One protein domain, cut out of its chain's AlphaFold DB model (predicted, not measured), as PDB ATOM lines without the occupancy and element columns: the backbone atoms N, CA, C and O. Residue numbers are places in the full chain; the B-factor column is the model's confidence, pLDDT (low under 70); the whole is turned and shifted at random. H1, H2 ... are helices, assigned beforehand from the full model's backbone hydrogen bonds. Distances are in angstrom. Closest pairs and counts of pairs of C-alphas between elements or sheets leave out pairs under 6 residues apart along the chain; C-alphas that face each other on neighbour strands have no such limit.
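What this domain is: This is residues 56 to 156 of the 235 residues of an uncharacterized protein of Candidatus Woesearchaeota archaeon (UniProt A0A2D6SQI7). Five helices form a compact cluster round the longest one, H2, with H1 and H5 running roughly along it and H3 and H4 crossing it. H3 lies on the opposite side of H2 from H1, and H4 crosses near the beginnings of H2 and H5. The printed part has 101 residues, with the named helices in the order H1, H2, H3, H4, H5 and no named strand; the class is all helix. The radius of gyration of the C-alphas is 12.6 A, and the rounded outline spans 32 by 29 by 22 A.

Where its parts are: H1, residues 56 to 66, begins with C-alpha 56 at (113.945, 141.946, 112.124) and is 15.1 A long. H2, residues 74 to 90, is 24.0 A long. H3, residues 100 to 113, is 20.0 A long. H4, residues 118 to 127, is 14.2 A long. H5, residues 142 to 154, is 18.4 A long and ends with C-alpha 154 at (126.181, 146.108, 111.589).

How they stand to each other: H2 is the hub and touches the four other helices, H1, H3, H4 and H5. H1 and H2 form a helical hairpin at a shallow tilt of 27 degrees, with Val 62 and Ile 80 5.5 A apart. Residues 84 to 88 of H2 touch H5, which runs the same way at 22 degrees, at Gly 88 and Val 150, 5.0 A. H3 is about perpendicular to H2 at 73 degrees, with Val 85 and Ile 107 6.4 A apart. H4 touches H2 at a steep tilt of 56 degrees, at Ala 77 and Leu 122, 5.7 A. H1 is apart from H3 and H4. In each helix every O i to N i+4 pair is within hydrogen-bond range.

The domain as a whole: The C-alphas farthest apart, of Asp 99 and Ser 135, are 35.1 A apart. The printed part has no cut. The link from H4 to H5, residues 128 to 141, is long. Mean pLDDT of the printed part is 81.5; residues 68 to 70, 91, 93, 129 to 132 and 154 to 156 are under 70.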
ATOM      1  N   ASP A  56     115.110 142.398 112.891       74.12
ATOM      2  CA  ASP A  56     113.945 141.946 112.124       74.12
ATOM      3  C   ASP A  56     114.329 141.589 110.677       74.12
ATOM      4  O   ASP A  56     113.885 140.581 110.128       74.12
ATOM      5  N   GLY A  57     115.217 142.375 110.056       74.88
ATOM      6  CA  GLY A  57     115.758 142.075 108.730       74.88
ATOM      7  C   GLY A  57     116.568 140.773 108.691       74.88
ATOM      8  O   GLY A  57     116.428 139.988 107.751       74.88
ATOM      9  N   LEU A  58     117.385 140.512 109.716       80.50
ATOM     10  CA  LEU A  58     118.137 139.259 109.853       80.50
ATOM     11  C   LEU A  58     117.203 138.070 110.120       80.50
ATOM     12  O   LEU A  58     117.384 137.018 109.512       80.50
ATOM     13  N   GLU A  59     116.167 138.239 110.945       79.69
ATOM     14  CA  GLU A  59     115.102 137.241 111.130       79.69
ATOM     15  C   GLU A  59     114.359 136.956 109.813       79.69
ATOM     16  O   GLU A  59     113.985 135.812 109.531       79.69
ATOM     17  N   GLY A  60     114.205 137.968 108.955       78.94
ATOM     18  CA  GLY A  60     113.686 137.834 107.594       78.94
ATOM     19  C   GLY A  60     114.539 136.923 106.704       78.94
ATOM     20  O   GLY A  60     113.982 136.095 105.982       78.94
ATOM     21  N   VAL A  61     115.874 136.997 106.795       80.81
ATOM     22  CA  VAL A  61     116.789 136.075 106.083       80.81
ATOM     23  C   VAL A  61     116.508 134.632 106.493       80.81
ATOM     24  O   VAL A  61     116.280 133.784 105.631       80.81
ATOM     25  N   VAL A  62     116.428 134.363 107.799       80.88
ATOM     26  CA  VAL A  62     116.116 133.022 108.316       80.88
ATOM     27  C   VAL A  62     114.743 132.546 107.820       80.88
ATOM     28  O   VAL A  62     114.602 131.430 107.320       80.88
ATOM     29  N   SER A  63     113.736 133.418 107.899       77.88
ATOM     30  CA  SER A  63     112.349 133.115 107.521       77.88
ATOM     31  C   SER A  63     112.194 132.825 106.025       77.88
ATOM     32  O   SER A  63     111.507 131.875 105.652       77.88
ATOM     33  N   SER A  64     112.851 133.611 105.168       81.44
ATOM     34  CA  SER A  64     112.800 133.460 103.706       81.44
ATOM     35  C   SER A  64     113.390 132.139 103.215       81.44
ATOM     36  O   SER A  64     112.854 131.542 102.285       81.44
ATOM     37  N   ILE A  65     114.457 131.654 103.858       79.38
ATOM     38  CA  ILE A  65     115.107 130.390 103.490       79.38
ATOM     39  C   ILE A  65     114.299 129.197 104.011       79.38
ATOM     40  O   ILE A  65     114.190 128.178 103.328       79.38
ATOM     41  N   LEU A  66     113.694 129.323 105.197       73.94
ATOM     42  CA  LEU A  66     112.829 128.280 105.753       73.94
ATOM     43  C   LEU A  66     111.505 128.128 104.999       73.94
ATOM     44  O   LEU A  66     110.987 127.013 104.908       73.94
ATOM     45  N   GLY A  67     110.952 129.213 104.450       72.06
ATOM     46  CA  GLY A  67     109.664 129.184 103.755       72.06
ATOM     47  C   GLY A  67     108.572 128.593 104.648       72.06
ATOM     48  O   GLY A  67     108.446 128.980 105.808       72.06
ATOM     49  N   ASP A  68     107.814 127.617 104.143       67.00
ATOM     50  CA  ASP A  68     106.755 126.911 104.889       67.00
ATOM     51  C   ASP A  68     107.237 125.671 105.656       67.00
ATOM     52  O   ASP A  68     106.444 124.990 106.308       67.00
ATOM     53  N   ARG A  69     108.538 125.367 105.618       65.31
ATOM     54  CA  ARG A  69     109.083 124.154 106.235       65.31
ATOM     55  C   ARG A  69     109.035 124.248 107.761       65.31
ATOM     56  O   ARG A  69     109.332 125.286 108.352       65.31
ATOM     57  N   VAL A  70     108.690 123.128 108.398       65.19
ATOM     58  CA  VAL A  70     108.694 122.990 109.866       65.19
ATOM     59  C   VAL A  70     110.121 122.829 110.399       65.19
ATOM     60  O   VAL A  70     110.398 123.275 111.509       65.19
ATOM     61  N   TYR A  71     111.006 122.238 109.589       70.06
ATOM     62  CA  TYR A  71     112.418 122.003 109.885       70.06
ATOM     63  C   TYR A  71     113.274 122.223 108.628       70.06
ATOM     64  O   TYR A  71     112.878 121.762 107.550       70.06
ATOM     65  N   PRO A  72     114.433 122.892 108.729       73.50
ATOM     66  CA  PRO A  72     115.392 122.958 107.636       73.50
ATOM     67  C   PRO A  72     116.160 121.638 107.492       73.50
ATOM     68  O   PRO A  72     116.433 120.941 108.468       73.50
ATOM     69  N   ASP A  73     116.545 121.318 106.259       84.69
ATOM     70  CA  ASP A  73     117.586 120.334 105.967       84.69
ATOM     71  C   ASP A  73     118.976 120.958 106.197       84.69
ATOM     72  O   ASP A  73     119.109 122.150 106.488       84.69
ATOM     73  N   LYS A  74     120.035 120.148 106.087       87.19
ATOM     74  CA  LYS A  74     121.409 120.638 106.253       87.19
ATOM     75  C   LYS A  74     121.716 121.795 105.297       87.19
ATOM     76  O   LYS A  74     122.264 122.799 105.730       87.19
ATOM     77  N   GLU A  75     121.312 121.676 104.035       87.44
ATOM     78  CA  GLU A  75     121.543 122.706 103.022       87.44
ATOM     79  C   GLU A  75     120.810 124.018 103.350       87.44
ATOM     80  O   GLU A  75     121.380 125.099 103.226       87.44
ATOM     81  N   GLY A  76     119.565 123.947 103.825       86.12
ATOM     82  CA  GLY A  76     118.817 125.106 104.300       86.12
ATOM     83  C   GLY A  76     119.460 125.750 105.526       86.12
ATOM     84  O   GLY A  76     119.559 126.974 105.588       86.12
ATOM     85  N   ALA A  77     119.949 124.944 106.473       87.50
ATOM     86  CA  ALA A  77     120.675 125.440 107.638       87.50
ATOM     87  C   ALA A  77     121.994 126.126 107.240       87.50
ATOM     88  O   ALA A  77     122.261 127.231 107.708       87.50
ATOM     89  N   ASP A  78     122.763 125.529 106.328       89.38
ATOM     90  CA  ASP A  78     123.994 126.114 105.784       89.38
ATOM     91  C   ASP A  78     123.705 127.464 105.103       89.38
ATOM     92  O   ASP A  78     124.366 128.457 105.401       89.38
ATOM     93  N   ARG A  79     122.653 127.553 104.275       89.94
ATOM     94  CA  ARG A  79     122.248 128.808 103.612       89.94
ATOM     95  C   ARG A  79     121.817 129.897 104.594       89.94
ATOM     96  O   ARG A  79     122.093 131.072 104.352       89.94
ATOM     97  N   ILE A  80     121.144 129.540 105.690       88.25
ATOM     98  CA  ILE A  80     120.789 130.494 106.755       88.25
ATOM     99  C   ILE A  80     122.058 131.080 107.366       88.25
ATOM    100  O   ILE A  80     122.174 132.299 107.498       88.25
ATOM    101  N   VAL A  81     123.014 130.220 107.721       91.75
ATOM    102  CA  VAL A  81     124.271 130.663 108.325       91.75
ATOM    103  C   VAL A  81     125.083 131.496 107.333       91.75
ATOM    104  O   VAL A  81     125.521 132.587 107.692       91.75
ATOM    105  N   GLU A  82     125.212 131.057 106.078       93.19
ATOM    106  CA  GLU A  82     125.879 131.810 105.008       93.19
ATOM    107  C   GLU A  82     125.238 133.189 104.805       93.19
ATOM    108  O   GLU A  82     125.951 134.187 104.765       93.19
ATOM    109  N   GLY A  83     123.905 133.279 104.758       90.00
ATOM    110  CA  GLY A  83     123.190 134.548 104.611       90.00
ATOM    111  C   GLY A  83     123.429 135.517 105.774       90.00
ATOM    112  O   GLY A  83     123.645 136.710 105.552       90.00
ATOM    113  N   LEU A  84     123.440 135.017 107.015       90.12
ATOM    114  CA  LEU A  84     123.733 135.829 108.202       90.12
ATOM    115  C   LEU A  84     125.194 136.294 108.230       90.12
ATOM    116  O   LEU A  84     125.466 137.465 108.498       90.12
ATOM    117  N   VAL A  85     126.137 135.401 107.920       91.06
ATOM    118  CA  VAL A  85     127.564 135.738 107.858       91.06
ATOM    119  C   VAL A  85     127.840 136.726 106.725       91.06
ATOM    120  O   VAL A  85     128.566 137.692 106.938       91.06
ATOM    121  N   ALA A  86     127.219 136.556 105.555       88.44
ATOM    122  CA  ALA A  86     127.338 137.491 104.438       88.44
ATOM    123  C   ALA A  86     126.943 138.912 104.857       88.44
ATOM    124  O   ALA A  86     127.681 139.856 104.582       88.44
ATOM    125  N   LYS A  87     125.835 139.064 105.597       84.56
ATOM    126  CA  LYS A  87     125.413 140.359 106.158       84.56
ATOM    127  C   LYS A  87     126.435 140.928 107.140       84.56
ATOM    128  O   LYS A  87     126.691 142.128 107.129       84.56
ATOM    129  N   GLY A  88     127.042 140.067 107.953       83.81
ATOM    130  CA  GLY A  88     128.138 140.430 108.844       83.81
ATOM    131  C   GLY A  88     129.375 140.958 108.111       83.81
ATOM    132  O   GLY A  88     129.921 141.985 108.505       83.81
ATOM    133  N   TYR A  89     129.785 140.302 107.025       81.56
ATOM    134  CA  TYR A  89     130.890 140.749 106.168       81.56
ATOM    135  C   TYR A  89     130.558 142.050 105.428       81.56
ATOM    136  O   TYR A  89     131.381 142.967 105.406       81.56
ATOM    137  N   GLU A  90     129.343 142.171 104.881       80.12
ATOM    138  CA  GLU A  90     128.862 143.396 104.226       80.12
ATOM    139  C   GLU A  90     128.927 144.601 105.177       80.12
ATOM    140  O   GLU A  90     129.364 145.682 104.781       80.12
ATOM    141  N   ALA A  91     128.556 144.410 106.447       69.75
ATOM    142  CA  ALA A  91     128.653 145.429 107.493       69.75
ATOM    143  C   ALA A  91     130.092 145.870 107.817       69.75
ATOM    144  O   ALA A  91     130.300 146.942 108.389       69.75
ATOM    145  N   GLU A  92     131.085 145.056 107.465       71.00
ATOM    146  CA  GLU A  92     132.513 145.354 107.601       71.00
ATOM    147  C   GLU A  92     133.137 145.797 106.264       71.00
ATOM    148  O   GLU A  92     134.356 145.923 106.161       71.00
ATOM    149  N   GLY A  93     132.315 146.056 105.237       68.94
ATOM    150  CA  GLY A  93     132.768 146.484 103.910       68.94
ATOM    151  C   GLY A  93     133.469 145.381 103.112       68.94
ATOM    152  O   GLY A  93     134.171 145.666 102.144       68.94
ATOM    153  N   GLN A  94     133.296 144.125 103.514       78.75
ATOM    154  CA  GLN A  94     133.938 142.964 102.912       78.75
ATOM    155  C   GLN A  94     132.902 142.082 102.212       78.75
ATOM    156  O   GLN A  94     131.704 142.142 102.487       78.75
ATOM    157  N   LYS A  95     133.366 141.244 101.285       84.44
ATOM    158  CA  LYS A  95     132.546 140.201 100.660       84.44
ATOM    159  C   LYS A  95     133.045 138.839 101.104       84.44
ATOM    160  O   LYS A  95     134.247 138.653 101.288       84.44
ATOM    161  N   LEU A  96     132.124 137.888 101.228       86.56
ATOM    162  CA  LEU A  96     132.507 136.491 101.367       86.56
ATOM    163  C   LEU A  96     133.268 136.022 100.111       86.56
ATOM    164  O   LEU A  96     132.917 136.445  99.002       86.56
ATOM    165  N   PRO A  97     134.287 135.158 100.264       87.62
ATOM    166  CA  PRO A  97     135.034 134.611  99.139       87.62
ATOM    167  C   PRO A  97     134.140 133.875  98.137       87.62
ATOM    168  O   PRO A  97     133.178 133.194  98.501       87.62
ATOM    169  N   GLY A  98     134.492 133.983  96.854       82.12
ATOM    170  CA  GLY A  98     133.836 133.232  95.785       82.12
ATOM    171  C   GLY A  98     134.200 131.744  95.798       82.12
ATOM    172  O   GLY A  98     133.343 130.923  95.475       82.12
ATOM    173  N   ASP A  99     135.419 131.396  96.219       91.81
ATOM    174  CA  ASP A  99     135.872 130.008  96.331       91.81
ATOM    175  C   ASP A  99     135.105 129.249  97.421       91.81
ATOM    176  O   ASP A  99     134.956 129.730  98.540       91.81
ATOM    177  N   SER A 100     134.615 128.051  97.096       85.94
ATOM    178  CA  SER A 100     133.755 127.272  97.999       85.94
ATOM    179  C   SER A 100     134.459 126.795  99.275       85.94
ATOM    180  O   SER A 100     133.834 126.766 100.336       85.94
ATOM    181  N   THR A 101     135.750 126.465  99.197       88.69
ATOM    182  CA  THR A 101     136.517 125.950 100.339       88.69
ATOM    183  C   THR A 101     136.884 127.097 101.269       88.69
ATOM    184  O   THR A 101     136.641 127.032 102.475       88.69
ATOM    185  N   GLU A 102     137.395 128.188 100.698       89.62
ATOM    186  CA  GLU A 102     137.732 129.396 101.447       89.62
ATOM    187  C   GLU A 102     136.487 130.021 102.088       89.62
ATOM    188  O   GLU A 102     136.517 130.437 103.247       89.62
ATOM    189  N   ARG A 103     135.352 130.030 101.377       90.75
ATOM    190  CA  ARG A 103     134.081 130.522 101.914       90.75
ATOM    191  C   ARG A 103     133.626 129.720 103.125       90.75
ATOM    192  O   ARG A 103     133.271 130.322 104.135       90.75
ATOM    193  N   ALA A 104     133.658 128.389 103.049       88.56
ATOM    194  CA  ALA A 104     133.284 127.530 104.170       88.56
ATOM    195  C   ALA A 104     134.176 127.787 105.395       88.56
ATOM    196  O   ALA A 104     133.671 127.939 106.509       88.56
ATOM    197  N   GLN A 105     135.486 127.933 105.178       91.94
ATOM    198  CA  GLN A 105     136.428 128.262 106.242       91.94
ATOM    199  C   GLN A 105     136.133 129.637 106.865       91.94
ATOM    200  O   GLN A 105     136.074 129.754 108.087       91.94
ATOM    201  N   LYS A 106     135.873 130.668 106.050       91.12
ATOM    202  CA  LYS A 106     135.518 132.009 106.541       91.12
ATOM    203  C   LYS A 106     134.203 132.043 107.302       91.12
ATOM    204  O   LYS A 106     134.110 132.726 108.319       91.12
ATOM    205  N   ILE A 107     133.211 131.277 106.862       92.00
ATOM    206  CA  ILE A 107     131.952 131.119 107.592       92.00
ATOM    207  C   ILE A 107     132.213 130.488 108.961       92.00
ATOM    208  O   ILE A 107     131.752 131.016 109.973       92.00
ATOM    209  N   GLN A 108     132.994 129.407 109.019       91.00
ATOM    210  CA  GLN A 108     133.318 128.737 110.276       91.00
ATOM    211  C   GLN A 108     134.117 129.643 111.228       91.00
ATOM    212  O   GLN A 108     133.793 129.718 112.413       91.00
ATOM    213  N   GLU A 109     135.112 130.376 110.716       89.81
ATOM    214  CA  GLU A 109     135.876 131.375 111.475       89.81
ATOM    215  C   GLU A 109     134.952 132.461 112.049       89.81
ATOM    216  O   GLU A 109     135.024 132.770 113.240       89.81
ATOM    217  N   TYR A 110     134.051 133.012 111.232       91.81
ATOM    218  CA  TYR A 110     133.132 134.073 111.648       91.81
ATOM    219  C   TYR A 110     132.147 133.604 112.723       91.81
ATOM    220  O   TYR A 110     131.916 134.297 113.714       91.81
ATOM    221  N   VAL A 111     131.584 132.406 112.555       89.88
ATOM    222  CA  VAL A 111     130.682 131.792 113.539       89.88
ATOM    223  C   VAL A 111     131.428 131.508 114.849       89.88
ATOM    224  O   VAL A 111     130.911 131.810 115.925       89.88
ATOM    225  N   GLY A 112     132.683 131.053 114.770       82.00
ATOM    226  CA  GLY A 112     133.555 130.886 115.934       82.00
ATOM    227  C   GLY A 112     133.817 132.196 116.686       82.00
ATOM    228  O   GLY A 112     133.751 132.221 117.914       82.00
ATOM    229  N   GLN A 113     134.028 133.312 115.976       84.25
ATOM    230  CA  GLN A 113     134.176 134.641 116.594       84.25
ATOM    231  C   GLN A 113     132.912 135.106 117.332       84.25
ATOM    232  O   GLN A 113     133.014 135.848 118.309       84.25
ATOM    233  N   ALA A 114     131.731 134.652 116.905       80.06
ATOM    234  CA  ALA A 114     130.471 134.885 117.611       80.06
ATOM    235  C   ALA A 114     130.319 134.022 118.884       80.06
ATOM    236  O   ALA A 114     129.286 134.092 119.554       80.06
ATOM    237  N   GLY A 115     131.318 133.195 119.221       83.88
ATOM    238  CA  GLY A 115     131.273 132.266 120.351       83.88
ATOM    239  C   GLY A 115     130.311 131.101 120.118       83.88
ATOM    240  O   GLY A 115     129.692 130.611 121.066       83.88
ATOM    241  N   VAL A 116     130.135 130.705 118.856       88.94
ATOM    242  CA  VAL A 116     129.202 129.664 118.430       88.94
ATOM    243  C   VAL A 116     129.967 128.531 117.747       88.94
ATOM    244  O   VAL A 116     130.806 128.771 116.886       88.94
ATOM    245  N   ASP A 117     129.657 127.284 118.105       90.44
ATOM    246  CA  ASP A 117     130.131 126.116 117.360       90.44
ATOM    247  C   ASP A 117     129.265 125.895 116.111       90.44
ATOM    248  O   ASP A 117     128.038 125.789 116.203       90.44
ATOM    249  N   TYR A 118     129.898 125.811 114.939       90.19
ATOM    250  CA  TYR A 118     129.202 125.685 113.655       90.19
ATOM    251  C   TYR A 118     128.372 124.398 113.568       90.19
ATOM    252  O   TYR A 118     127.223 124.413 113.125       90.19
ATOM    253  N   THR A 119     128.914 123.281 114.054       89.75
ATOM    254  CA  THR A 119     128.225 121.984 113.998       89.75
ATOM    255  C   THR A 119     126.996 121.978 114.906       89.75
ATOM    256  O   THR A 119     125.928 121.495 114.517       89.75
ATOM    257  N   GLN A 120     127.121 122.527 116.113       89.44
ATOM    258  CA  GLN A 120     126.023 122.688 117.058       89.44
ATOM    259  C   GLN A 120     124.965 123.654 116.522       89.44
ATOM    260  O   GLN A 120     123.775 123.370 116.649       89.44
ATOM    261  N   LEU A 121     125.381 124.755 115.890       90.06
ATOM    262  CA  LEU A 121     124.485 125.715 115.254       90.06
ATOM    263  C   LEU A 121     123.621 125.046 114.184       90.06
ATOM    264  O   LEU A 121     122.400 125.164 114.245       90.06
ATOM    265  N   LEU A 122     124.226 124.292 113.260       90.69
ATOM    266  CA  LEU A 122     123.475 123.572 112.228       90.69
ATOM    267  C   LEU A 122     122.489 122.574 112.834       90.69
ATOM    268  O   LEU A 122     121.322 122.560 112.450       90.69
ATOM    269  N   LYS A 123     122.930 121.769 113.812       89.50
ATOM    270  CA  LYS A 123     122.054 120.808 114.502       89.50
ATOM    271  C   LYS A 123     120.847 121.499 115.132       89.50
ATOM    272  O   LYS A 123     119.733 121.018 114.965       89.50
ATOM    273  N   GLN A 124     121.070 122.624 115.812       85.75
ATOM    274  CA  GLN A 124     120.019 123.393 116.477       85.75
ATOM    275  C   GLN A 124     119.056 124.039 115.476       85.75
ATOM    276  O   GLN A 124     117.844 123.970 115.667       85.75
ATOM    277  N   ILE A 125     119.565 124.596 114.370       84.69
ATOM    278  CA  ILE A 125     118.733 125.135 113.285       84.69
ATOM    279  C   ILE A 125     117.836 124.030 112.703       84.69
ATOM    280  O   ILE A 125     116.630 124.226 112.592       84.69
ATOM    281  N   ILE A 126     118.400 122.853 112.412       84.75
ATOM    282  CA  ILE A 126     117.667 121.678 111.905       84.75
ATOM    283  C   ILE A 126     116.607 121.197 112.903       84.75
ATOM    284  O   ILE A 126     115.525 120.789 112.494       84.75
ATOM    285  N   SER A 127     116.883 121.252 114.210       81.44
ATOM    286  CA  SER A 127     115.957 120.770 115.243       81.44
ATOM    287  C   SER A 127     114.912 121.788 115.705       81.44
ATOM    288  O   SER A 127     113.990 121.413 116.432       81.44
ATOM    289  N   THR A 128     115.025 123.061 115.320       72.88
ATOM    290  CA  THR A 128     114.100 124.112 115.765       72.88
ATOM    291  C   THR A 128     112.804 124.051 114.953       72.88
ATOM    292  O   THR A 128     112.811 124.295 113.748       72.88
ATOM    293  N   ARG A 129     111.672 123.743 115.609       64.00
ATOM    294  CA  ARG A 129     110.333 123.915 115.015       64.00
ATOM    295  C   ARG A 129     110.041 125.410 114.920       64.00
ATOM    296  O   ARG A 129     110.195 126.091 115.927       64.00
ATOM    297  N   LYS A 130     109.616 125.895 113.744       62.81
ATOM    298  CA  LYS A 130     109.203 127.298 113.480       62.81
ATOM    299  C   LYS A 130     108.582 127.944 114.738       62.81
ATOM    300  O   LYS A 130     107.584 127.404 115.220       62.81
ATOM    301  N   PRO A 131     109.129 129.066 115.247       57.59
ATOM    302  CA  PRO A 131     109.451 130.240 114.425       57.59
ATOM    303  C   PRO A 131     110.867 130.834 114.615       57.59
ATOM    304  O   PRO A 131     111.593 130.569 115.563       57.59
ATOM    305  N   THR A 132     111.240 131.669 113.652       65.44
ATOM    306  CA  THR A 132     112.548 132.306 113.418       65.44
ATOM    307  C   THR A 132     112.747 133.637 114.136       65.44
ATOM    308  O   THR A 132     113.668 134.379 113.793       65.44
ATOM    309  N   LYS A 133     111.879 133.965 115.097       71.31
ATOM    310  CA  LYS A 133     111.994 135.206 115.861       71.31
ATOM    311  C   LYS A 133     112.917 135.010 117.045       71.31
ATOM    312  O   LYS A 133     112.901 133.973 117.704       71.31
ATOM    313  N   MET A 134     113.674 136.044 117.378       72.88
ATOM    314  CA  MET A 134     114.601 136.022 118.507       72.88
ATOM    315  C   MET A 134     113.901 135.794 119.852       72.88
ATOM    316  O   MET A 134     114.516 135.237 120.759       72.88
ATOM    317  N   SER A 135     112.633 136.205 119.977       77.25
ATOM    318  CA  SER A 135     111.799 135.978 121.167       77.25
ATOM    319  C   SER A 135     111.511 134.505 121.434       77.25
ATOM    320  O   SER A 135     111.303 134.123 122.581       77.25
ATOM    321  N   ASP A 136     111.515 133.694 120.380       77.12
ATOM    322  CA  ASP A 136     111.049 132.311 120.418       77.12
ATOM    323  C   ASP A 136     112.231 131.336 120.586       77.12
ATOM    324  O   ASP A 136     112.048 130.135 120.784       77.12
ATOM    325  N   LEU A 137     113.461 131.869 120.562       77.31
ATOM    326  CA  LEU A 137     114.702 131.151 120.813       77.31
ATOM    327  C   LEU A 137     115.152 131.327 122.277       77.31
ATOM    328  O   LEU A 137     115.153 132.459 122.781       77.31
ATOM    329  N   PRO A 138     115.641 130.255 122.936       80.56
ATOM    330  CA  PRO A 138     116.300 130.354 124.239       80.56
ATOM    331  C   PRO A 138     117.386 131.438 124.265       80.56
ATOM    332  O   PRO A 138     118.041 131.699 123.251       80.56
ATOM    333  N   GLU A 139     117.595 132.082 125.416       75.25
ATOM    334  CA  GLU A 139     118.571 133.180 125.540       75.25
ATOM    335  C   GLU A 139     119.993 132.765 125.157       75.25
ATOM    336  O   GLU A 139     120.745 133.545 124.572       75.25
ATOM    337  N   ASP A 140     120.344 131.514 125.424       77.00
ATOM    338  CA  ASP A 140     121.640 130.925 125.135       77.00
ATOM    339  C   ASP A 140     121.730 130.277 123.742       77.00
ATOM    340  O   ASP A 140     122.807 129.798 123.379       77.00
ATOM    341  N   HIS A 141     120.659 130.312 122.939       84.44
ATOM    342  CA  HIS A 141     120.579 129.614 121.657       84.44
ATOM    343  C   HIS A 141     121.659 130.087 120.654       84.44
ATOM    344  O   HIS A 141     121.805 131.294 120.426       84.44
ATOM    345  N   PRO A 142     122.380 129.175 119.964       87.69
ATOM    346  CA  PRO A 142     123.458 129.532 119.033       87.69
ATOM    347  C   PRO A 142     123.053 130.518 117.928       87.69
ATOM    348  O   PRO A 142     123.772 131.477 117.649       87.69
ATOM    349  N   LEU A 143     121.866 130.337 117.340       87.12
ATOM    350  CA  LEU A 143     121.339 131.249 116.316       87.12
ATOM    351  C   LEU A 143     121.079 132.658 116.881       87.12
ATOM    352  O   LEU A 143     121.361 133.650 116.211       87.12
ATOM    353  N   ARG A 144     120.618 132.753 118.137       86.06
ATOM    354  CA  ARG A 144     120.359 134.025 118.825       86.06
ATOM    355  C   ARG A 144     121.660 134.792 119.061       86.06
ATOM    356  O   ARG A 144     121.722 136.003 118.836       86.06
ATOM    357  N   ARG A 145     122.725 134.083 119.453       84.38
ATOM    358  CA  ARG A 145     124.076 134.648 119.602       84.38
ATOM    359  C   ARG A 145     124.628 135.151 118.273       84.38
ATOM    360  O   ARG A 145     125.088 136.288 118.217       84.38
ATOM    361  N   LEU A 146     124.512 134.362 117.201       86.94
ATOM    362  CA  LEU A 146     124.976 134.762 115.870       86.94
ATOM    363  C   LEU A 146     124.238 136.009 115.356       86.94
ATOM    364  O   LEU A 146     124.887 136.966 114.941       86.94
ATOM    365  N   ILE A 147     122.904 136.047 115.442       85.69
ATOM    366  CA  ILE A 147     122.110 137.221 115.037       85.69
ATOM    367  C   ILE A 147     122.496 138.447 115.871       85.69
ATOM    368  O   ILE A 147     122.673 139.532 115.320       85.69
ATOM    369  N   THR A 148     122.684 138.288 117.184       82.31
ATOM    370  CA  THR A 148     123.118 139.382 118.071       82.31
ATOM    371  C   THR A 148     124.504 139.897 117.689       82.31
ATOM    372  O   THR A 148     124.707 141.108 117.609       82.31
ATOM    373  N   TYR A 149     125.445 138.995 117.407       82.62
ATOM    374  CA  TYR A 149     126.802 139.337 116.992       82.62
ATOM    375  C   TYR A 149     126.819 140.088 115.656       82.62
ATOM    376  O   TYR A 149     127.403 141.170 115.569       82.62
ATOM    377  N   VAL A 150     126.112 139.578 114.643       82.44
ATOM    378  CA  VAL A 150     125.970 140.242 113.336       82.44
ATOM    379  C   VAL A 150     125.289 141.600 113.496       82.44
ATOM    380  O   VAL A 150     125.763 142.591 112.951       82.44
ATOM    381  N   THR A 151     124.232 141.687 114.310       78.69
ATOM    382  CA  THR A 151     123.563 142.962 114.616       78.69
ATOM    383  C   THR A 151     124.549 143.956 115.226       78.69
ATOM    384  O   THR A 151     124.610 145.101 114.787       78.69
ATOM    385  N   ALA A 152     125.367 143.529 116.192       71.75
ATOM    386  CA  ALA A 152     126.370 144.377 116.829       71.75
ATOM    387  C   ALA A 152     127.461 144.844 115.851       71.75
ATOM    388  O   ALA A 152     127.910 145.983 115.951       71.75
ATOM    389  N   LYS A 153     127.862 144.005 114.888       70.81
ATOM    390  CA  LYS A 153     128.801 144.364 113.812       70.81
ATOM    391  C   LYS A 153     128.197 145.390 112.850       70.81
ATOM    392  O   LYS A 153     128.813 146.427 112.621       70.81
ATOM    393  N   SER A 154     126.964 145.164 112.401       67.50
ATOM    394  CA  SER A 154     126.181 146.108 111.589       67.50
ATOM    395  C   SER A 154     125.911 147.438 112.294       67.50
ATOM    396  O   SER A 154     125.773 148.469 111.639       67.50
ATOM    397  N   HIS A 155     125.884 147.435 113.630       61.91
ATOM    398  CA  HIS A 155     125.664 148.619 114.461       61.91
ATOM    399  C   HIS A 155     126.914 149.171 115.160       61.91
ATOM    400  O   HIS A 155     126.778 150.099 115.966       61.91
ATOM    401  N   LYS A 156     128.130 148.680 114.874       59.53
ATOM    402  CA  LYS A 156     129.349 149.323 115.391       59.53
ATOM    403  C   LYS A 156     129.389 150.755 114.856       59.53
ATOM    404  O   LYS A 156     129.546 150.965 113.656       59.53
TER     405      LYS A 156